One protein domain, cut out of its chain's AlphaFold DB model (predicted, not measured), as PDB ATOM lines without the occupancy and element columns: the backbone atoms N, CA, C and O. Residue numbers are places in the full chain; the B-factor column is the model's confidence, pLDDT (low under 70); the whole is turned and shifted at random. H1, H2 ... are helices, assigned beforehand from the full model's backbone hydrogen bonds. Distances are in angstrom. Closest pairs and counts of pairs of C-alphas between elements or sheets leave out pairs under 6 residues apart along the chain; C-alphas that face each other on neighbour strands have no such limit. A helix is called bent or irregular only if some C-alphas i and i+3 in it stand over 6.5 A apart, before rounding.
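Overview. This is residues 10 to 179 of the 183 residues of an uncharacterized protein of Anaerococcus octavius (UniProt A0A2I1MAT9). Two long helical hairpins, H1 with H2 and H4b with H5, lie one over the other with their turns at the same end; the gap between them is open there and closes at the other end, where the short helix H3 and the crosswise arm H4a join them. Residues 170 to 179, of which 170 to 177 belong to H5, stand free and stick out beyond this joint. The printed part has 170 residues with five named helices, H1 to H5 in order, and no named strand; its class is all helix. It is loose, with a radius of gyration of the C-alphas of 20.7 A, and spans 69 by 32 by 20 A.

Along the chain. H1, residues 10 to 44, begins at C-alpha 10 (330.298, 591.441, 407.543) and is 50.4 A long, with a kink of 33 degrees near residue 21. It is neither bent nor irregular, but only just: C-alphas 18 and 21 are 6.2 A apart. H2, residues 51 to 71, is 30.4 A long, and H3 is residues 74 to 80. H4, residues 86 to 129, was assigned as one helix by its hydrogen bonds but is bent, with C-alphas 99 and 102 7.6 A apart. Its arms are H4a, residues 86 to 99, 20.0 A, and H4b, residues 102 to 129, 38.4 A. H4b is irregular, with C-alphas 111 and 114 6.7 A apart. H5, residues 132 to 177, is 66.9 A long and ends at C-alpha 177 (336.567, 619.458, 400.102).

Arrangement. H4, taken whole, is the hub, touching four other helices. H4a and H4b stand at a steep tilt of 68 degrees, only just short of about perpendicular. H4a touches H2 about perpendicular, at 75 degrees, the C-alphas of Phe 70 and Gly 97 being closest at 3.9 A. H4a touches H3, closest at the C-alphas of Arg 74 and Thr 93, 5.3 A. H4b and H5 form a hairpin at a shallow tilt of 8 degrees, closest at the C-alphas of Trp 111 and Ser 153, 6.0 A. The hairpin of H1 and H2 has a shallow tilt of 4 degrees, closest at the C-alphas of Pro 22 and Gln 64, 6.3 A. H2 and H4b only just touch, with 3 pairs of C-alphas within 8 A, closest at Ala 69 and Thr 104, 5.9 A. H1 is apart from H4b and H5. Every O i to N i+4 pair is within hydrogen-bond range in H2, H3, H4a and H5, against 29 of 31 in H1 and 21 of 24 in H4b.

Size, cuts and confidence. The two C-alphas farthest apart, those of Gly 45 and Val 179, are 72.5 A apart. The printed part has no cut and no long link. The mean pLDDT of the printed part is 87.4; residues 48 to 53 and 173 to 179 are under 70.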
ATOM      1  N   LYS A  10     329.094 590.726 407.086       77.00
ATOM      2  CA  LYS A  10     330.298 591.441 407.543       77.00
ATOM      3  C   LYS A  10     329.977 592.548 408.560       77.00
ATOM      4  O   LYS A  10     330.604 592.601 409.614       77.00
ATOM      5  N   THR A  11     328.978 593.386 408.271       78.94
ATOM      6  CA  THR A  11     328.489 594.447 409.168       78.94
ATOM      7  C   THR A  11     327.905 593.861 410.448       78.94
ATOM      8  O   THR A  11     328.221 594.321 411.545       78.94
ATOM      9  N   PHE A  12     327.107 592.798 410.310       83.12
ATOM     10  CA  PHE A  12     326.601 592.046 411.453       83.12
ATOM     11  C   PHE A  12     327.750 591.506 412.314       83.12
ATOM     12  O   PHE A  12     327.757 591.730 413.521       83.12
ATOM     13  N   GLY A  13     328.751 590.874 411.696       84.50
ATOM     14  CA  GLY A  13     329.895 590.284 412.388       84.50
ATOM     15  C   GLY A  13     330.666 591.287 413.245       84.50
ATOM     16  O   GLY A  13     330.959 590.991 414.400       84.50
ATOM     17  N   VAL A  14     330.956 592.489 412.732       86.12
ATOM     18  CA  VAL A  14     331.662 593.525 413.513       86.12
ATOM     19  C   VAL A  14     330.819 593.975 414.701       86.12
ATOM     20  O   VAL A  14     331.301 593.986 415.834       86.12
ATOM     21  N   CYS A  15     329.550 594.315 414.461       86.31
ATOM     22  CA  CYS A  15     328.648 594.761 415.518       86.31
ATOM     23  C   CYS A  15     328.448 593.688 416.594       86.31
ATOM     24  O   CYS A  15     328.420 594.017 417.780       86.31
ATOM     25  N   PHE A  16     328.359 592.423 416.185       88.31
ATOM     26  CA  PHE A  16     328.228 591.273 417.068       88.31
ATOM     27  C   PHE A  16     329.487 591.059 417.915       88.31
ATOM     28  O   PHE A  16     329.393 591.026 419.138       88.31
ATOM     29  N   VAL A  17     330.673 590.995 417.299       90.62
ATOM     30  CA  VAL A  17     331.947 590.789 418.015       90.62
ATOM     31  C   VAL A  17     332.206 591.907 419.023       90.62
ATOM     32  O   VAL A  17     332.572 591.640 420.166       90.62
ATOM     33  N   ILE A  18     331.958 593.161 418.637       91.44
ATOM     34  CA  ILE A  18     332.117 594.311 419.533       91.44
ATOM     35  C   ILE A  18     331.119 594.254 420.700       91.44
ATOM     36  O   ILE A  18     331.463 594.671 421.806       91.44
ATOM     37  N   MET A  19     329.910 593.725 420.487       90.50
ATOM     38  CA  MET A  19     328.917 593.517 421.545       90.50
ATOM     39  C   MET A  19     329.220 592.321 422.454       90.50
ATOM     40  O   MET A  19     328.803 592.333 423.607       90.50
ATOM     41  N   LEU A  20     329.949 591.302 421.995       90.81
ATOM     42  CA  LEU A  20     330.237 590.136 422.834       90.81
ATOM     43  C   LEU A  20     330.991 590.511 424.109       90.81
ATOM     44  O   LEU A  20     330.635 590.031 425.178       90.81
ATOM     45  N   ILE A  21     331.984 591.397 424.014       88.00
ATOM     46  CA  ILE A  21     332.789 591.835 425.165       88.00
ATOM     47  C   ILE A  21     331.900 592.338 426.316       88.00
ATOM     48  O   ILE A  21     331.985 591.780 427.416       88.00
ATOM     49  N   PRO A  22     331.020 593.339 426.104       87.94
ATOM     50  CA  PRO A  22     330.204 593.856 427.183       87.94
ATOM     51  C   PRO A  22     329.202 592.827 427.723       87.94
ATOM     52  O   PRO A  22     329.024 592.759 428.939       87.94
ATOM     53  N   TYR A  23     328.604 591.989 426.869       89.25
ATOM     54  CA  TYR A  23     327.658 590.959 427.315       89.25
ATOM     55  C   TYR A  23     328.326 589.822 428.092       89.25
ATOM     56  O   TYR A  23     327.781 589.388 429.104       89.25
ATOM     57  N   ILE A  24     329.510 589.367 427.675       90.56
ATOM     58  CA  ILE A  24     330.284 588.347 428.396       90.56
ATOM     59  C   ILE A  24     330.682 588.884 429.772       90.56
ATOM     60  O   ILE A  24     330.480 588.205 430.776       90.56
ATOM     61  N   ALA A  25     331.178 590.122 429.849       87.94
ATOM     62  CA  ALA A  25     331.503 590.742 431.130       87.94
ATOM     63  C   ALA A  25     330.274 590.811 432.058       87.94
ATOM     64  O   ALA A  25     330.370 590.460 433.232       87.94
ATOM     65  N   LEU A  26     329.097 591.173 431.532       87.56
ATOM     66  CA  LEU A  26     327.862 591.195 432.319       87.56
ATOM     67  C   LEU A  26     327.424 589.791 432.770       87.56
ATOM     68  O   LEU A  26     327.026 589.609 433.918       87.56
ATOM     69  N   ALA A  27     327.520 588.795 431.886       88.62
ATOM     70  CA  ALA A  27     327.156 587.411 432.178       88.62
ATOM     71  C   ALA A  27     328.077 586.793 433.240       88.62
ATOM     72  O   ALA A  27     327.596 586.175 434.186       88.62
ATOM     73  N   THR A  28     329.391 587.004 433.124       87.69
ATOM     74  CA  THR A  28     330.369 586.544 434.123       87.69
ATOM     75  C   THR A  28     330.155 587.207 435.481       87.69
ATOM     76  O   THR A  28     330.199 586.520 436.502       87.69
ATOM     77  N   LEU A  29     329.843 588.508 435.512       86.69
ATOM     78  CA  LEU A  29     329.483 589.209 436.744       86.69
ATOM     79  C   LEU A  29     328.201 588.629 437.353       86.69
ATOM     80  O   LEU A  29     328.192 588.291 438.533       86.69
ATOM     81  N   GLY A  30     327.141 588.476 436.555       84.19
ATOM     82  CA  GLY A  30     325.864 587.923 437.008       84.19
ATOM     83  C   GLY A  30     326.006 586.508 437.570       84.19
ATOM     84  O   GLY A  30     325.494 586.229 438.652       84.19
ATOM     85  N   ALA A  31     326.766 585.645 436.890       86.56
ATOM     86  CA  ALA A  31     327.080 584.303 437.370       86.56
ATOM     87  C   ALA A  31     327.868 584.339 438.688       86.56
ATOM     88  O   ALA A  31     327.513 583.635 439.626       86.56
ATOM     89  N   SER A  32     328.882 585.204 438.794       84.12
ATOM     90  CA  SER A  32     329.694 585.340 440.013       84.12
ATOM     91  C   SER A  32     328.860 585.805 441.207       84.12
ATOM     92  O   SER A  32     328.988 585.258 442.299       84.12
ATOM     93  N   VAL A  33     327.970 586.782 440.996       82.62
ATOM     94  CA  VAL A  33     327.037 587.266 442.023       82.62
ATOM     95  C   VAL A  33     326.067 586.160 442.429       82.62
ATOM     96  O   VAL A  33     325.895 585.917 443.619       82.62
ATOM     97  N   ALA A  34     325.473 585.448 441.468       83.25
ATOM     98  CA  ALA A  34     324.555 584.350 441.757       83.25
ATOM     99  C   ALA A  34     325.240 583.212 442.532       83.25
ATOM    100  O   ALA A  34     324.691 582.730 443.523       83.25
ATOM    101  N   SER A  35     326.452 582.811 442.135       84.25
ATOM    102  CA  SER A  35     327.232 581.790 442.839       84.25
ATOM    103  C   SER A  35     327.602 582.228 444.254       84.25
ATOM    104  O   SER A  35     327.460 581.437 445.179       84.25
ATOM    105  N   ALA A  36     328.023 583.483 444.438       81.62
ATOM    106  CA  ALA A  36     328.360 584.018 445.753       81.62
ATOM    107  C   ALA A  36     327.140 584.071 446.685       81.62
ATOM    108  O   ALA A  36     327.231 583.623 447.822       81.62
ATOM    109  N   LEU A  37     325.987 584.534 446.188       82.06
ATOM    110  CA  LEU A  37     324.731 584.524 446.945       82.06
ATOM    111  C   LEU A  37     324.298 583.099 447.307       82.06
ATOM    112  O   LEU A  37     323.910 582.843 448.441       82.06
ATOM    113  N   THR A  38     324.401 582.160 446.363       84.38
ATOM    114  CA  THR A  38     324.051 580.752 446.608       84.38
ATOM    115  C   THR A  38     324.960 580.133 447.672       84.38
ATOM    116  O   THR A  38     324.472 579.462 448.577       84.38
ATOM    117  N   ALA A  39     326.270 580.378 447.595       84.12
ATOM    118  CA  ALA A  39     327.232 579.887 448.576       84.12
ATOM    119  C   ALA A  39     326.996 580.492 449.969       84.12
ATOM    120  O   ALA A  39     327.022 579.764 450.957       84.12
ATOM    121  N   ASP A  40     326.714 581.795 450.051       81.50
ATOM    122  CA  ASP A  40     326.410 582.485 451.310       81.50
ATOM    123  C   ASP A  40     325.139 581.919 451.960       81.50
ATOM    124  O   ASP A  40     325.153 581.547 453.129       81.50
ATOM    125  N   MET A  41     324.079 581.705 451.172       83.50
ATOM    126  CA  MET A  41     322.858 581.048 451.651       83.50
ATOM    127  C   MET A  41     323.097 579.603 452.113       83.50
ATOM    128  O   MET A  41     322.477 579.167 453.078       83.50
ATOM    129  N   MET A  42     323.984 578.853 451.450       87.25
ATOM    130  CA  MET A  42     324.324 577.485 451.857       87.25
ATOM    131  C   MET A  42     325.127 577.433 453.159       87.25
ATOM    132  O   MET A  42     324.934 576.512 453.950       87.25
ATOM    133  N   VAL A  43     326.039 578.386 453.372       86.50
ATOM    134  CA  VAL A  43     326.934 578.405 454.539       86.50
ATOM    135  C   VAL A  43     326.264 579.053 455.749       86.50
ATOM    136  O   VAL A  43     326.349 578.517 456.850       86.50
ATOM    137  N   ASN A  44     325.591 580.187 455.550       83.19
ATOM    138  CA  ASN A  44     325.075 581.028 456.628       83.19
ATOM    139  C   ASN A  44     323.552 580.928 456.806       83.19
ATOM    140  O   ASN A  44     323.026 581.417 457.800       83.19
ATOM    141  N   GLY A  45     322.818 580.309 455.871       83.06
ATOM    142  CA  GLY A  45     321.348 580.231 455.907       83.06
ATOM    143  C   GLY A  45     320.630 581.553 455.592       83.06
ATOM    144  O   GLY A  45     319.409 581.580 455.453       83.06
ATOM    145  N   GLU A  46     321.384 582.639 455.433       79.44
ATOM    146  CA  GLU A  46     320.931 583.984 455.098       79.44
ATOM    147  C   GLU A  46     321.968 584.689 454.212       79.44
ATOM    148  O   GLU A  46     323.101 584.230 454.077       79.44
ATOM    149  N   ILE A  47     321.580 585.807 453.592       74.94
ATOM    150  CA  ILE A  47     322.512 586.643 452.829       74.94
ATOM    151  C   ILE A  47     323.163 587.622 453.808       74.94
ATOM    152  O   ILE A  47     322.549 588.610 454.215       74.94
ATOM    153  N   SER A  48     324.400 587.326 454.192       65.56
ATOM    154  CA  SER A  48     325.132 587.986 455.270       65.56
ATOM    155  C   SER A  48     325.981 589.170 454.783       65.56
ATOM    156  O   SER A  48     326.179 590.135 455.524       65.56
ATOM    157  N   SER A  49     326.467 589.150 453.531       62.72
ATOM    158  CA  SER A  49     327.375 590.191 453.022       62.72
ATOM    159  C   SER A  49     327.423 590.293 451.486       62.72
ATOM    160  O   SER A  49     327.972 589.433 450.801       62.72
ATOM    161  N   LEU A  50     326.962 591.427 450.942       65.06
ATOM    162  CA  LEU A  50     327.024 591.776 449.508       65.06
ATOM    163  C   LEU A  50     328.112 592.814 449.154       65.06
ATOM    164  O   LEU A  50     328.280 593.174 447.989       65.06
ATOM    165  N   SER A  51     328.840 593.337 450.140       64.75
ATOM    166  CA  SER A  51     329.682 594.536 449.986       64.75
ATOM    167  C   SER A  51     330.842 594.364 448.993       64.75
ATOM    168  O   SER A  51     331.082 595.252 448.175       64.75
ATOM    169  N   SER A  52     331.525 593.216 449.002       64.12
ATOM    170  CA  SER A  52     332.625 592.911 448.069       64.12
ATOM    171  C   SER A  52     332.147 592.745 446.619       64.12
ATOM    172  O   SER A  52     332.851 593.133 445.685       64.12
ATOM    173  N   LEU A  53     330.921 592.249 446.422       69.56
ATOM    174  CA  LEU A  53     330.299 592.087 445.104       69.56
ATOM    175  C   LEU A  53     329.931 593.438 444.479       69.56
ATOM    176  O   LEU A  53     330.077 593.613 443.268       69.56
ATOM    177  N   PHE A  54     329.524 594.416 445.293       72.00
ATOM    178  CA  PHE A  54     329.252 595.774 444.816       72.00
ATOM    179  C   PHE A  54     330.503 596.459 444.263       72.00
ATOM    180  O   PHE A  54     330.415 597.129 443.236       72.00
ATOM    181  N   GLY A  55     331.672 596.257 444.879       75.69
ATOM    182  CA  GLY A  55     332.936 596.807 444.377       75.69
ATOM    183  C   GLY A  55     333.268 596.311 442.966       75.69
ATOM    184  O   GLY A  55     333.532 597.113 442.069       75.69
ATOM    185  N   LEU A  56     333.176 594.995 442.741       78.94
ATOM    186  CA  LEU A  56     333.390 594.400 441.420       78.94
ATOM    187  C   LEU A  56     332.332 594.862 440.408       78.94
ATOM    188  O   LEU A  56     332.674 595.212 439.279       78.94
ATOM    189  N   ALA A  57     331.059 594.910 440.811       80.94
ATOM    190  CA  ALA A  57     329.977 595.369 439.946       80.94
ATOM    191  C   ALA A  57     330.181 596.821 439.487       80.94
ATOM    192  O   ALA A  57     330.016 597.118 438.306       80.94
ATOM    193  N   ILE A  58     330.609 597.711 440.389       83.56
ATOM    194  CA  ILE A  58     330.930 599.106 440.061       83.56
ATOM    195  C   ILE A  58     332.077 599.174 439.049       83.56
ATOM    196  O   ILE A  58     331.967 599.893 438.057       83.56
ATOM    197  N   LEU A  59     333.154 598.408 439.249       85.62
ATOM    198  CA  LEU A  59     334.283 598.380 438.313       85.62
ATOM    199  C   LEU A  59     333.867 597.894 436.922       85.62
ATOM    200  O   LEU A  59     334.239 598.510 435.921       85.62
ATOM    201  N   VAL A  60     333.056 596.834 436.849       87.38
ATOM    202  CA  VAL A  60     332.512 596.338 435.579       87.38
ATOM    203  C   VAL A  60     331.651 597.412 434.920       87.38
ATOM    204  O   VAL A  60     331.854 597.696 433.744       87.38
ATOM    205  N   LEU A  61     330.745 598.062 435.655       86.06
ATOM    206  CA  LEU A  61     329.902 599.137 435.121       86.06
ATOM    207  C   LEU A  61     330.725 600.322 434.594       86.06
ATOM    208  O   LEU A  61     330.436 600.829 433.513       86.06
ATOM    209  N   ILE A  62     331.778 600.736 435.301       89.25
ATOM    210  CA  ILE A  62     332.691 601.786 434.826       89.25
ATOM    211  C   ILE A  62     333.370 601.348 433.523       89.25
ATOM    212  O   ILE A  62     333.374 602.099 432.545       89.25
ATOM    213  N   GLY A  63     333.888 600.118 433.477       90.44
ATOM    214  CA  GLY A  63     334.491 599.550 432.272       90.44
ATOM    215  C   GLY A  63     333.523 599.527 431.085       90.44
ATOM    216  O   GLY A  63     333.909 599.874 429.971       90.44
ATOM    217  N   GLN A  64     332.252 599.204 431.329       89.62
ATOM    218  CA  GLN A  64     331.184 599.201 430.324       89.62
ATOM    219  C   GLN A  64     330.900 600.594 429.775       89.62
ATOM    220  O   GLN A  64     330.779 600.757 428.565       89.62
ATOM    221  N   VAL A  65     330.822 601.605 430.640       89.81
ATOM    222  CA  VAL A  65     330.610 602.996 430.217       89.81
ATOM    223  C   VAL A  65     331.771 603.468 429.341       89.81
ATOM    224  O   VAL A  65     331.545 604.048 428.277       89.81
ATOM    225  N   ILE A  66     333.011 603.174 429.743       91.81
ATOM    226  CA  ILE A  66     334.213 603.541 428.982       91.81
ATOM    227  C   ILE A  66     334.236 602.811 427.636       91.81
ATOM    228  O   ILE A  66     334.361 603.445 426.589       91.81
ATOM    229  N   TYR A  67     334.080 601.486 427.639       92.75
ATOM    230  CA  TYR A  67     334.065 600.676 426.422       92.75
ATOM    231  C   TYR A  67     332.917 601.072 425.483       92.75
ATOM    232  O   TYR A  67     333.100 601.190 424.268       92.75
ATOM    233  N   GLY A  68     331.739 601.333 426.049       90.94
ATOM    234  CA  GLY A  68     330.570 601.836 425.340       90.94
ATOM    235  C   GLY A  68     330.878 603.147 424.629       90.94
ATOM    236  O   GLY A  68     330.596 603.260 423.441       90.94
ATOM    237  N   ALA A  69     331.563 604.086 425.290       92.94
ATOM    238  CA  ALA A  69     331.950 605.351 424.668       92.94
ATOM    239  C   ALA A  69     332.852 605.165 423.431       92.94
ATOM    240  O   ALA A  69     332.699 605.883 422.444       92.94
ATOM    241  N   PHE A  70     333.736 604.161 423.432       93.25
ATOM    242  CA  PHE A  70     334.574 603.840 422.270       93.25
ATOM    243  C   PHE A  70     333.833 603.128 421.133       93.25
ATOM    244  O   PHE A  70     334.297 603.150 419.996       93.25
ATOM    245  N   THR A  71     332.716 602.465 421.417       93.69
ATOM    246  CA  THR A  71     332.112 601.502 420.482       93.69
ATOM    247  C   THR A  71     330.667 601.802 420.113       93.69
ATOM    248  O   THR A  71     330.076 601.094 419.290       93.69
ATOM    249  N   TYR A  72     330.081 602.854 420.687       91.50
ATOM    250  CA  TYR A  72     328.677 603.206 420.495       91.50
ATOM    251  C   TYR A  72     328.326 603.452 419.027       91.50
ATOM    252  O   TYR A  72     327.294 603.006 418.530       91.50
ATOM    253  N   TYR A  73     329.229 604.119 418.312       92.88
ATOM    254  CA  TYR A  73     328.993 604.610 416.959       92.88
ATOM    255  C   TYR A  73     329.037 603.541 415.862       92.88
ATOM    256  O   TYR A  73     328.808 603.857 414.697       92.88
ATOM    257  N   ARG A  74     329.304 602.277 416.211       91.88
ATOM    258  CA  ARG A  74     329.446 601.167 415.255       91.88
ATOM    259  C   ARG A  74     328.271 601.034 414.284       91.88
ATOM    260  O   ARG A  74     328.493 600.760 413.110       91.88
ATOM    261  N   TYR A  75     327.040 601.250 414.753       88.62
ATOM    262  CA  TYR A  75     325.845 601.120 413.915       88.62
ATOM    263  C   TYR A  75     325.747 602.242 412.887       88.62
ATOM    264  O   TYR A  75     325.489 601.963 411.721       88.62
ATOM    265  N   PHE A  76     326.013 603.484 413.299       89.06
ATOM    266  CA  PHE A  76     326.037 604.635 412.395       89.06
ATOM    267  C   PHE A  76     327.144 604.484 411.349       89.06
ATOM    268  O   PHE A  76     326.894 604.600 410.154       89.06
ATOM    269  N   LEU A  77     328.348 604.113 411.793       89.69
ATOM    270  CA  LEU A  77     329.487 603.894 410.910       89.69
ATOM    271  C   LEU A  77     329.206 602.810 409.866       89.69
ATOM    272  O   LEU A  77     329.522 602.987 408.690       89.69
ATOM    273  N   ALA A  78     328.632 601.683 410.291       87.50
ATOM    274  CA  ALA A  78     328.376 600.566 409.396       87.50
ATOM    275  C   ALA A  78     327.186 600.802 408.455       87.50
ATOM    276  O   ALA A  78     327.161 600.225 407.368       87.50
ATOM    277  N   ALA A  79     326.234 601.655 408.849       86.06
ATOM    278  CA  ALA A  79     325.171 602.131 407.971       86.06
ATOM    279  C   ALA A  79     325.718 603.058 406.870       86.06
ATOM    280  O   ALA A  79     325.343 602.895 405.711       86.06
ATOM    281  N   ASP A  80     326.650 603.956 407.204       86.25
ATOM    282  CA  ASP A  80     327.264 604.881 406.238       86.25
ATOM    283  C   ASP A  80     328.298 604.211 405.317       86.25
ATOM    284  O   ASP A  80     328.516 604.670 404.198       86.25
ATOM    285  N   HIS A  81     328.931 603.118 405.757       85.94
ATOM    286  CA  HIS A  81     330.002 602.442 405.012       85.94
ATOM    287  C   HIS A  81     329.678 600.964 404.720       85.94
ATOM    288  O   HIS A  81     330.427 600.068 405.122       85.94
ATOM    289  N   PRO A  82     328.602 600.657 403.966       79.38
ATOM    290  CA  PRO A  82     328.121 599.286 403.752       79.38
ATOM    291  C   PRO A  82     329.038 598.419 402.872       79.38
ATOM    292  O   PRO A  82     328.758 597.235 402.664       79.38
ATOM    293  N   GLN A  83     330.088 598.999 402.287       83.44
ATOM    294  CA  GLN A  83     331.075 598.295 401.459       83.44
ATOM    295  C   GLN A  83     332.410 598.073 402.178       83.44
ATOM    296  O   GLN A  83     333.245 597.328 401.668       83.44
ATOM    297  N   ALA A  84     332.608 598.681 403.352       85.12
ATOM    298  CA  ALA A  84     333.845 598.544 404.103       85.12
ATOM    299  C   ALA A  84     334.059 597.096 404.567       85.12
ATOM    300  O   ALA A  84     333.122 596.347 404.876       85.12
ATOM    301  N   SER A  85     335.322 596.687 404.609       88.69
ATOM    302  CA  SER A  85     335.715 595.379 405.124       88.69
ATOM    303  C   SER A  85     335.510 595.290 406.644       88.69
ATOM    304  O   SER A  85     335.399 596.294 407.346       88.69
ATOM    305  N   PHE A  86     335.501 594.063 407.179       88.50
ATOM    306  CA  PHE A  86     335.395 593.831 408.625       88.50
ATOM    307  C   PHE A  86     336.477 594.597 409.404       88.50
ATOM    308  O   PHE A  86     336.172 595.282 410.379       88.50
ATOM    309  N   GLY A  87     337.738 594.505 408.961       89.94
ATOM    310  CA  GLY A  87     338.874 595.137 409.636       89.94
ATOM    311  C   GLY A  87     338.797 596.664 409.622       89.94
ATOM    312  O   GLY A  87     339.094 597.302 410.632       89.94
ATOM    313  N   GLU A  88     338.337 597.249 408.514       90.81
ATOM    314  CA  GLU A  88     338.114 598.693 408.408       90.81
ATOM    315  C   GLU A  88     337.003 599.157 409.345       90.81
ATOM    316  O   GLU A  88     337.224 600.082 410.122       90.81
ATOM    317  N   LEU A  89     335.844 598.493 409.340       90.00
ATOM    318  CA  LEU A  89     334.728 598.825 410.231       90.00
ATOM    319  C   LEU A  89     335.122 598.697 411.706       90.00
ATOM    320  O   LEU A  89     334.811 599.580 412.508       90.00
ATOM    321  N   PHE A  90     335.842 597.635 412.067       91.38
ATOM    322  CA  PHE A  90     336.325 597.431 413.428       91.38
ATOM    323  C   PHE A  90     337.277 598.559 413.849       91.38
ATOM    324  O   PHE A  90     337.025 599.250 414.835       91.38
ATOM    325  N   LYS A  91     338.330 598.822 413.064       94.06
ATOM    326  CA  LYS A  91     339.315 599.879 413.347       94.06
ATOM    327  C   LYS A  91     338.668 601.264 413.406       94.06
ATOM    328  O   LYS A  91     338.939 602.041 414.323       94.06
ATOM    329  N   ASN A  92     337.806 601.568 412.440       92.50
ATOM    330  CA  ASN A  92     337.143 602.862 412.341       92.50
ATOM    331  C   ASN A  92     336.128 603.071 413.465       92.50
ATOM    332  O   ASN A  92     335.975 604.206 413.902       92.50
ATOM    333  N   THR A  93     335.519 602.009 414.005       93.81
ATOM    334  CA  THR A  93     334.657 602.107 415.194       93.81
ATOM    335  C   THR A  93     335.426 602.697 416.374       93.81
ATOM    336  O   THR A  93     335.008 603.709 416.933       93.81
ATOM    337  N   PHE A  94     336.587 602.127 416.711       94.19
ATOM    338  CA  PHE A  94     337.401 602.619 417.827       94.19
ATOM    339  C   PHE A  94     338.027 603.987 417.543       94.19
ATOM    340  O   PHE A  94     338.125 604.811 418.452       94.19
ATOM    341  N   LYS A  95     338.424 604.265 416.293       94.50
ATOM    342  CA  LYS A  95     338.923 605.592 415.890       94.50
ATOM    343  C   LYS A  95     337.850 606.666 416.086       94.50
ATOM    344  O   LYS A  95     338.120 607.700 416.689       94.50
ATOM    345  N   LEU A  96     336.636 606.399 415.615       94.31
ATOM    346  CA  LEU A  96     335.490 607.291 415.747       94.31
ATOM    347  C   LEU A  96     335.109 607.496 417.216       94.31
ATOM    348  O   LEU A  96     334.967 608.632 417.660       94.31
ATOM    349  N   GLY A  97     335.033 606.410 417.988       93.62
ATOM    350  CA  GLY A  97     334.792 606.473 419.425       93.62
ATOM    351  C   GLY A  97     335.855 607.274 420.171       93.62
ATOM    352  O   GLY A  97     335.507 608.103 421.001       93.62
ATOM    353  N   LYS A  98     337.142 607.118 419.834       95.44
ATOM    354  CA  LYS A  98     338.228 607.935 420.399       95.44
ATOM    355  C   LYS A  98     338.033 609.423 420.099       95.44
ATOM    356  O   LYS A  98     338.165 610.244 421.001       95.44
ATOM    357  N   ASN A  99     337.711 609.763 418.852       94.31
ATOM    358  CA  ASN A  99     337.537 611.154 418.428       94.31
ATOM    359  C   ASN A  99     336.317 611.811 419.089       94.31
ATOM    360  O   ASN A  99     336.350 612.996 419.416       94.31
ATOM    361  N   LEU A 100     335.254 611.040 419.323       95.75
ATOM    362  CA  LEU A 100     334.016 611.515 419.939       95.75
ATOM    363  C   LEU A 100     333.956 611.316 421.459       95.75
ATOM    364  O   LEU A 100     333.048 611.855 422.093       95.75
ATOM    365  N   PHE A 101     334.941 610.638 422.058       94.44
ATOM    366  CA  PHE A 101     334.941 610.209 423.459       94.44
ATOM    367  C   PHE A 101     334.569 611.333 424.428       94.44
ATOM    368  O   PHE A 101     333.702 611.163 425.281       94.44
ATOM    369  N   GLY A 102     335.168 612.517 424.266       93.62
ATOM    370  CA  GLY A 102     334.887 613.663 425.131       93.62
ATOM    371  C   GLY A 102     333.430 614.136 425.064       93.62
ATOM    372  O   GLY A 102     332.851 614.475 426.093       93.62
ATOM    373  N   LYS A 103     332.815 614.129 423.874       95.31
ATOM    374  CA  LYS A 103     331.392 614.459 423.708       95.31
ATOM    375  C   LYS A 103     330.511 613.344 424.281       95.31
ATOM    376  O   LYS A 103     329.571 613.626 425.017       95.31
ATOM    377  N   THR A 104     330.855 612.082 424.021       95.56
ATOM    378  CA  THR A 104     330.119 610.909 424.518       95.56
ATOM    379  C   THR A 104     330.108 610.829 426.042       95.56
ATOM    380  O   THR A 104     329.045 610.660 426.636       95.56
ATOM    381  N   ILE A 105     331.258 611.019 426.698       94.56
ATOM    382  CA  ILE A 105     331.349 611.018 428.161       94.56
ATOM    383  C   ILE A 105     330.565 612.179 428.766       94.56
ATOM    384  O   ILE A 105     329.914 611.980 429.785       94.56
ATOM    385  N   LYS A 106     330.548 613.365 428.145       95.38
ATOM    386  CA  LYS A 106     329.700 614.478 428.610       95.38
ATOM    387  C   LYS A 106     328.211 614.121 428.558       95.38
ATOM    388  O   LYS A 106     327.505 614.359 429.536       95.38
ATOM    389  N   THR A 107     327.753 613.502 427.470       96.31
ATOM    390  CA  THR A 107     326.376 612.996 427.345       96.31
ATOM    391  C   THR A 107     326.069 611.937 428.406       96.31
ATOM    392  O   THR A 107     325.074 612.060 429.117       96.31
ATOM    393  N   TYR A 108     326.938 610.937 428.589       94.38
ATOM    394  CA  TYR A 108     326.756 609.911 429.626       94.38
ATOM    395  C   TYR A 108     326.785 610.490 431.039       94.38
ATOM    396  O   TYR A 108     325.988 610.082 431.882       94.38
ATOM    397  N   LEU A 109     327.659 611.460 431.306       94.25
ATOM    398  CA  LEU A 109     327.741 612.126 432.599       94.25
ATOM    399  C   LEU A 109     326.421 612.816 432.939       94.25
ATOM    400  O   LEU A 109     325.885 612.616 434.025       94.25
ATOM    401  N   LYS A 110     325.886 613.579 431.984       95.56
ATOM    402  CA  LYS A 110     324.646 614.341 432.129       95.56
ATOM    403  C   LYS A 110     323.418 613.444 432.301       95.56
ATOM    404  O   LYS A 110     322.586 613.726 433.157       95.56
ATOM    405  N   TRP A 111     323.297 612.391 431.492       95.25
ATOM    406  CA  TRP A 111     322.048 611.631 431.360       95.25
ATOM    407  C   TRP A 111     322.029 610.270 432.056       95.25
ATOM    408  O   TRP A 111     320.949 609.730 432.283       95.25
ATOM    409  N   TYR A 112     323.188 609.711 432.414       91.62
ATOM    410  CA  TYR A 112     323.274 608.434 433.126       91.62
ATOM    411  C   TYR A 112     323.972 608.575 434.476       91.62
ATOM    412  O   TYR A 112     323.365 608.296 435.505       91.62
ATOM    413  N   ILE A 113     325.222 609.043 434.502       91.69
ATOM    414  CA  ILE A 113     326.052 608.998 435.717       91.69
ATOM    415  C   ILE A 113     325.488 609.918 436.807       91.69
ATOM    416  O   ILE A 113     325.267 609.471 437.929       91.69
ATOM    417  N   LEU A 114     325.221 611.189 436.490       93.62
ATOM    418  CA  LEU A 114     324.710 612.151 437.471       93.62
ATOM    419  C   LEU A 114     323.333 611.737 438.041       93.62
ATOM    420  O   LEU A 114     323.194 611.706 439.264       93.62
ATOM    421  N   PRO A 115     322.338 611.340 437.225       94.50
ATOM    422  CA  PRO A 115     321.069 610.807 437.725       94.50
ATOM    423  C   PRO A 115     321.212 609.561 438.601       94.50
ATOM    424  O   PRO A 115     320.518 609.454 439.608       94.50
ATOM    425  N   VAL A 116     322.117 608.633 438.256       91.94
ATOM    426  CA  VAL A 116     322.396 607.442 439.079       91.94
ATOM    427  C   VAL A 116     322.956 607.843 440.443       91.94
ATOM    428  O   VAL A 116     322.526 607.301 441.460       91.94
ATOM    429  N   ILE A 117     323.871 608.818 440.493       92.81
ATOM    430  CA  ILE A 117     324.410 609.342 441.756       92.81
ATOM    431  C   ILE A 117     323.290 609.964 442.597       92.81
ATOM    432  O   ILE A 117     323.169 609.650 443.779       92.81
ATOM    433  N   ILE A 118     322.442 610.804 441.993       95.38
ATOM    434  CA  ILE A 118     321.304 611.428 442.686       95.38
ATOM    435  C   ILE A 118     320.361 610.353 443.238       95.38
ATOM    436  O   ILE A 118     319.985 610.408 444.409       95.38
ATOM    437  N   PHE A 119     320.021 609.346 442.431       94.50
ATOM    438  CA  PHE A 119     319.193 608.222 442.859       94.50
ATOM    439  C   PHE A 119     319.808 607.477 444.050       94.50
ATOM    440  O   PHE A 119     319.119 607.244 445.042       94.50
ATOM    441  N   ALA A 120     321.103 607.149 443.994       90.31
ATOM    442  CA  ALA A 120     321.798 606.447 445.069       90.31
ATOM    443  C   ALA A 120     321.822 607.258 446.376       90.31
ATOM    444  O   ALA A 120     321.578 606.704 447.450       90.31
ATOM    445  N   LEU A 121     322.054 608.573 446.293       94.31
ATOM    446  CA  LEU A 121     322.016 609.471 447.451       94.31
ATOM    447  C   LEU A 121     320.619 609.520 448.079       94.31
ATOM    448  O   LEU A 121     320.489 609.375 449.295       94.31
ATOM    449  N   LEU A 122     319.570 609.663 447.264       95.00
ATOM    450  CA  LEU A 122     318.184 609.648 447.739       95.00
ATOM    451  C   LEU A 122     317.824 608.303 448.379       95.00
ATOM    452  O   LEU A 122     317.267 608.276 449.477       95.00
ATOM    453  N   ALA A 123     318.185 607.187 447.745       91.25
ATOM    454  CA  ALA A 123     317.944 605.849 448.276       91.25
ATOM    455  C   ALA A 123     318.668 605.621 449.616       91.25
ATOM    456  O   ALA A 123     318.079 605.076 450.556       91.25
ATOM    457  N   GLY A 124     319.915 606.087 449.736       89.31
ATOM    458  CA  GLY A 124     320.682 606.054 450.982       89.31
ATOM    459  C   GLY A 124     320.026 606.879 452.093       89.31
ATOM    460  O   GLY A 124     319.837 606.383 453.203       89.31
ATOM    461  N   LEU A 125     319.593 608.106 451.785       94.44
ATOM    462  CA  LEU A 125     318.871 608.968 452.728       94.44
ATOM    463  C   LEU A 125     317.564 608.330 453.210       94.44
ATOM    464  O   LEU A 125     317.307 608.304 454.414       94.44
ATOM    465  N   ILE A 126     316.759 607.770 452.302       93.50
ATOM    466  CA  ILE A 126     315.504 607.083 452.645       93.50
ATOM    467  C   ILE A 126     315.780 605.887 453.557       93.50
ATOM    468  O   ILE A 126     315.072 605.690 454.544       93.50
ATOM    469  N   THR A 127     316.828 605.117 453.257       89.25
ATOM    470  CA  THR A 127     317.214 603.935 454.037       89.25
ATOM    471  C   THR A 127     317.649 604.288 455.459       89.25
ATOM    472  O   THR A 127     317.337 603.538 456.383       89.25
ATOM    473  N   ASN A 128     318.313 605.433 455.642       89.00
ATOM    474  CA  ASN A 128     318.757 605.918 456.951       89.00
ATOM    475  C   ASN A 128     317.632 606.555 457.782       89.00
ATOM    476  O   ASN A 128     317.660 606.489 459.008       89.00
ATOM    477  N   THR A 129     316.648 607.182 457.134       91.31
ATOM    478  CA  THR A 129     315.597 607.968 457.813       91.31
ATOM    479  C   THR A 129     314.316 607.184 458.085       91.31
ATOM    480  O   THR A 129     313.615 607.477 459.051       91.31
ATOM    481  N   ASN A 130     314.001 606.172 457.273       91.62
ATOM    482  CA  ASN A 130     312.752 605.417 457.361       91.62
ATOM    483  C   ASN A 130     313.005 603.948 457.723       91.62
ATOM    484  O   ASN A 130     314.018 603.357 457.351       91.62
ATOM    485  N   LYS A 131     312.044 603.322 458.410       90.25
ATOM    486  CA  LYS A 131     312.107 601.908 458.816       90.25
ATOM    487  C   LYS A 131     310.908 601.118 458.293       90.25
ATOM    488  O   LYS A 131     309.872 601.686 457.949       90.25
ATOM    489  N   GLY A 132     311.060 599.794 458.251       88.81
ATOM    490  CA  GLY A 132     309.978 598.855 457.950       88.81
ATOM    491  C   GLY A 132     309.289 599.107 456.604       88.81
ATOM    492  O   GLY A 132     309.939 599.436 455.610       88.81
ATOM    493  N   MET A 133     307.964 598.946 456.586       90.31
ATOM    494  CA  MET A 133     307.144 599.010 455.371       90.31
ATOM    495  C   MET A 133     307.199 600.382 454.681       90.31
ATOM    496  O   MET A 133     307.219 600.450 453.455       90.31
ATOM    497  N   THR A 134     307.301 601.475 455.445       91.31
ATOM    498  CA  THR A 134     307.391 602.841 454.900       91.31
ATOM    499  C   THR A 134     308.625 603.016 454.016       91.31
ATOM    500  O   THR A 134     308.526 603.555 452.916       91.31
ATOM    501  N   ARG A 135     309.784 602.493 454.448       91.31
ATOM    502  CA  ARG A 135     311.018 602.503 453.646       91.31
ATOM    503  C   ARG A 135     310.822 601.774 452.316       91.31
ATOM    504  O   ARG A 135     311.199 602.295 451.272       91.31
ATOM    505  N   ILE A 136     310.227 600.582 452.364       90.12
ATOM    506  CA  ILE A 136     309.987 599.749 451.178       90.12
ATOM    507  C   ILE A 136     309.037 600.456 450.204       90.12
ATOM    508  O   ILE A 136     309.316 600.491 449.005       90.12
ATOM    509  N   GLY A 137     307.963 601.067 450.711       93.94
ATOM    510  CA  GLY A 137     306.999 601.810 449.897       93.94
ATOM    511  C   GLY A 137     307.641 602.977 449.144       93.94
ATOM    512  O   GLY A 137     307.510 603.071 447.925       93.94
ATOM    513  N   ILE A 138     308.404 603.826 449.844       94.56
ATOM    514  CA  ILE A 138     309.058 604.994 449.230       94.56
ATOM    515  C   ILE A 138     310.137 604.560 448.225       94.56
ATOM    516  O   ILE A 138     310.185 605.095 447.118       94.56
ATOM    517  N   LEU A 139     310.979 603.573 448.565       92.31
ATOM    518  CA  LEU A 139     312.012 603.067 447.648       92.31
ATOM    519  C   LEU A 139     311.413 602.447 446.382       92.31
ATOM    520  O   LEU A 139     311.962 602.637 445.296       92.31
ATOM    521  N   SER A 140     310.281 601.750 446.499       91.56
ATOM    522  CA  SER A 140     309.570 601.186 445.344       91.56
ATOM    523  C   SER A 140     309.093 602.285 444.393       91.56
ATOM    524  O   SER A 140     309.354 602.215 443.193       91.56
ATOM    525  N   ILE A 141     308.468 603.344 444.923       96.38
ATOM    526  CA  ILE A 141     308.006 604.488 444.121       96.38
ATOM    527  C   ILE A 141     309.192 605.200 443.459       96.38
ATOM    528  O   ILE A 141     309.164 605.444 442.253       96.38
ATOM    529  N   LEU A 142     310.258 605.483 444.217       95.69
ATOM    530  CA  LEU A 142     311.473 606.107 443.687       95.69
ATOM    531  C   LEU A 142     312.088 605.271 442.552       95.69
ATOM    532  O   LEU A 142     312.507 605.824 441.537       95.69
ATOM    533  N   SER A 143     312.101 603.944 442.700       91.25
ATOM    534  CA  SER A 143     312.616 603.021 441.681       91.25
ATOM    535  C   SER A 143     311.779 603.057 440.402       91.25
ATOM    536  O   SER A 143     312.344 603.113 439.315       91.25
ATOM    537  N   ILE A 144     310.446 603.097 440.507       95.56
ATOM    538  CA  ILE A 144     309.554 603.222 439.341       95.56
ATOM    539  C   ILE A 144     309.822 604.536 438.597       95.56
ATOM    540  O   ILE A 144     309.999 604.528 437.377       95.56
ATOM    541  N   VAL A 145     309.908 605.656 439.319       97.31
ATOM    542  CA  VAL A 145     310.221 606.970 438.728       97.31
ATOM    543  C   VAL A 145     311.578 606.938 438.024       97.31
ATOM    544  O   VAL A 145     311.712 607.443 436.909       97.31
ATOM    545  N   PHE A 146     312.574 606.300 438.638       95.12
ATOM    546  CA  PHE A 146     313.901 606.164 438.052       95.12
ATOM    547  C   PHE A 146     313.910 605.296 436.785       95.12
ATOM    548  O   PHE A 146     314.585 605.641 435.819       95.12
ATOM    549  N   VAL A 147     313.131 604.211 436.740       95.19
ATOM    550  CA  VAL A 147     312.990 603.378 435.533       95.19
ATOM    551  C   VAL A 147     312.365 604.175 434.388       95.19
ATOM    552  O   VAL A 147     312.878 604.138 433.271       95.19
ATOM    553  N   ILE A 148     311.303 604.943 434.657       97.38
ATOM    554  CA  ILE A 148     310.680 605.819 433.652       97.38
ATOM    555  C   ILE A 148     311.702 606.837 433.134       97.38
ATOM    556  O   ILE A 148     311.853 607.004 431.922       97.38
ATOM    557  N   TYR A 149     312.449 607.470 434.042       96.81
ATOM    558  CA  TYR A 149     313.536 608.374 433.678       96.81
ATOM    559  C   TYR A 149     314.576 607.689 432.781       96.81
ATOM    560  O   TYR A 149     314.941 608.248 431.751       96.81
ATOM    561  N   ALA A 150     315.024 606.481 433.136       93.56
ATOM    562  CA  ALA A 150     316.041 605.743 432.391       93.56
ATOM    563  C   ALA A 150     315.596 605.407 430.958       93.56
ATOM    564  O   ALA A 150     316.391 605.493 430.022       93.56
ATOM    565  N   ILE A 151     314.316 605.076 430.758       95.31
ATOM    566  CA  ILE A 151     313.751 604.843 429.420       95.31
ATOM    567  C   ILE A 151     313.812 606.132 428.590       95.31
ATOM    568  O   ILE A 151     314.317 606.129 427.465       95.31
ATOM    569  N   ILE A 152     313.354 607.252 429.153       96.75
ATOM    570  CA  ILE A 152     313.355 608.548 428.464       96.75
ATOM    571  C   ILE A 152     314.787 608.991 428.149       96.75
ATOM    572  O   ILE A 152     315.095 609.341 427.008       96.75
ATOM    573  N   SER A 153     315.687 608.935 429.133       95.44
ATOM    574  CA  SER A 153     317.075 609.357 428.964       95.44
ATOM    575  C   SER A 153     317.812 608.496 427.944       95.44
ATOM    576  O   SER A 153     318.595 609.036 427.169       95.44
ATOM    577  N   SER A 154     317.504 607.196 427.846       91.69
ATOM    578  CA  SER A 154     318.097 606.329 426.822       91.69
ATOM    579  C   SER A 154     317.787 606.787 425.396       91.69
ATOM    580  O   SER A 154     318.669 606.798 424.534       91.69
ATOM    581  N   THR A 155     316.562 607.265 425.169       93.69
ATOM    582  CA  THR A 155     316.137 607.813 423.877       93.69
ATOM    583  C   THR A 155     316.853 609.133 423.583       93.69
ATOM    584  O   THR A 155     317.350 609.338 422.477       93.69
ATOM    585  N   ILE A 156     316.975 610.010 424.586       96.19
ATOM    586  CA  ILE A 156     317.688 611.289 424.451       96.19
ATOM    587  C   ILE A 156     319.171 611.060 424.141       96.19
ATOM    588  O   ILE A 156     319.714 611.678 423.230       96.19
ATOM    589  N   VAL A 157     319.821 610.143 424.859       95.38
ATOM    590  CA  VAL A 157     321.233 609.799 424.661       95.38
ATOM    591  C   VAL A 157     321.469 609.238 423.261       95.38
ATOM    592  O   VAL A 157     322.432 609.634 422.608       95.38
ATOM    593  N   LEU A 158     320.587 608.368 422.757       92.81
ATOM    594  CA  LEU A 158     320.639 607.904 421.367       92.81
ATOM    595  C   LEU A 158     320.600 609.074 420.372       92.81
ATOM    596  O   LEU A 158     321.414 609.106 419.448       92.81
ATOM    597  N   GLY A 159     319.708 610.044 420.591       93.50
ATOM    598  CA  GLY A 159     319.605 611.252 419.771       93.50
ATOM    599  C   GLY A 159     320.858 612.133 419.823       93.50
ATOM    600  O   GLY A 159     321.405 612.480 418.778       93.50
ATOM    601  N   GLU A 160     321.367 612.451 421.017       95.50
ATOM    602  CA  GLU A 160     322.592 613.254 421.174       95.50
ATOM    603  C   GLU A 160     323.803 612.575 420.518       95.50
ATOM    604  O   GLU A 160     324.591 613.224 419.830       95.50
ATOM    605  N   LEU A 161     323.937 611.254 420.666       94.19
ATOM    606  CA  LEU A 161     325.034 610.512 420.048       94.19
ATOM    607  C   LEU A 161     324.887 610.458 418.526       94.19
ATOM    608  O   LEU A 161     325.882 610.637 417.829       94.19
ATOM    609  N   SER A 162     323.673 610.314 417.992       93.56
ATOM    610  CA  SER A 162     323.439 610.463 416.551       93.56
ATOM    611  C   SER A 162     323.900 611.836 416.047       93.56
ATOM    612  O   SER A 162     324.625 611.917 415.057       93.56
ATOM    613  N   ASN A 163     323.561 612.915 416.757       93.81
ATOM    614  CA  ASN A 163     323.986 614.267 416.382       93.81
ATOM    615  C   ASN A 163     325.511 614.420 416.435       93.81
ATOM    616  O   ASN A 163     326.108 614.937 415.499       93.81
ATOM    617  N   HIS A 164     326.167 613.887 417.470       94.50
ATOM    618  CA  HIS A 164     327.631 613.890 417.547       94.50
ATOM    619  C   HIS A 164     328.290 613.205 416.346       94.50
ATOM    620  O   HIS A 164     329.334 613.664 415.883       94.50
ATOM    621  N   TYR A 165     327.699 612.109 415.865       93.44
ATOM    622  CA  TYR A 165     328.180 611.405 414.683       93.44
ATOM    623  C   TYR A 165     328.012 612.241 413.411       93.44
ATOM    624  O   TYR A 165     328.969 612.398 412.653       93.44
ATOM    625  N   LEU A 166     326.817 612.796 413.199       91.31
ATOM    626  CA  LEU A 166     326.508 613.608 412.021       91.31
ATOM    627  C   LEU A 166     327.379 614.864 411.958       91.31
ATOM    628  O   LEU A 166     327.952 615.139 410.908       91.31
ATOM    629  N   ASP A 167     327.550 615.560 413.084       91.62
ATOM    630  CA  ASP A 167     328.431 616.725 413.193       91.62
ATOM    631  C   ASP A 167     329.887 616.366 412.893       91.62
ATOM    632  O   ASP A 167     330.623 617.141 412.293       91.62
ATOM    633  N   TYR A 168     330.351 615.196 413.331       90.50
ATOM    634  CA  TYR A 168     331.711 614.762 413.029       90.50
ATOM    635  C   TYR A 168     331.884 614.480 411.535       90.50
ATOM    636  O   TYR A 168     332.837 614.956 410.925       90.50
ATOM    637  N   ASN A 169     330.947 613.743 410.937       84.25
ATOM    638  CA  ASN A 169     331.034 613.356 409.534       84.25
ATOM    639  C   ASN A 169     330.855 614.553 408.584       84.25
ATOM    640  O   ASN A 169     331.492 614.605 407.535       84.25
ATOM    641  N   SER A 170     330.017 615.533 408.941       80.19
ATOM    642  CA  SER A 170     329.865 616.768 408.165       80.19
ATOM    643  C   SER A 170     331.155 617.587 408.169       80.19
ATOM    644  O   SER A 170     331.637 617.949 407.100       80.19
ATOM    645  N   ASN A 171     331.769 617.801 409.337       73.81
ATOM    646  CA  ASN A 171     333.019 618.554 409.454       73.81
ATOM    647  C   ASN A 171     334.177 617.896 408.686       73.81
ATOM    648  O   ASN A 171     334.905 618.590 407.983       73.81
ATOM    649  N   VAL A 172     334.298 616.563 408.731       71.00
ATOM    650  CA  VAL A 172     335.313 615.833 407.946       71.00
ATOM    651  C   VAL A 172     335.110 616.032 406.439       71.00
ATOM    652  O   VAL A 172     336.075 616.250 405.715       71.00
ATOM    653  N   LYS A 173     333.861 616.012 405.954       61.00
ATOM    654  CA  LYS A 173     333.563 616.272 404.535       61.00
ATOM    655  C   LYS A 173     333.874 617.711 404.117       61.00
ATOM    656  O   LYS A 173     334.229 617.927 402.963       61.00
ATOM    657  N   TYR A 174     333.730 618.695 405.003       53.38
ATOM    658  CA  TYR A 174     334.109 620.078 404.696       53.38
ATOM    659  C   TYR A 174     335.629 620.264 404.631       53.38
ATOM    660  O   TYR A 174     336.093 620.979 403.751       53.38
ATOM    661  N   GLU A 175     336.393 619.605 405.506       58.06
ATOM    662  CA  GLU A 175     337.864 619.646 405.478       58.06
ATOM    663  C   GLU A 175     338.463 618.921 404.261       58.06
ATOM    664  O   GLU A 175     339.450 619.385 403.709       58.06
ATOM    665  N   ASP A 176     337.859 617.821 403.799       57.47
ATOM    666  CA  ASP A 176     338.320 617.093 402.602       57.47
ATOM    667  C   ASP A 176     338.045 617.879 401.301       57.47
ATOM    668  O   ASP A 176     338.842 617.874 400.366       57.47
ATOM    669  N   ASN A 177     336.943 618.637 401.259       53.53
ATOM    670  CA  ASN A 177     336.567 619.458 400.102       53.53
ATOM    671  C   ASN A 177     337.189 620.867 400.098       53.53
ATOM    672  O   ASN A 177     337.074 621.573 399.096       53.53
ATOM    673  N   SER A 178     337.823 621.311 401.188       47.25
ATOM    674  CA  SER A 178     338.483 622.622 401.260       47.25
ATOM    675  C   SER A 178     339.940 622.608 400.773       47.25
ATOM    676  O   SER A 178     340.570 623.663 400.732       47.25
ATOM    677  N   VAL A 179     340.457 621.453 400.329       50.84
ATOM    678  CA  VAL A 179     341.809 621.294 399.761       50.84
ATOM    679  C   VAL A 179     341.762 621.051 398.247       50.84
ATOM    680  O   VAL A 179     342.379 620.122 397.747       50.84
TER     681      VAL A 179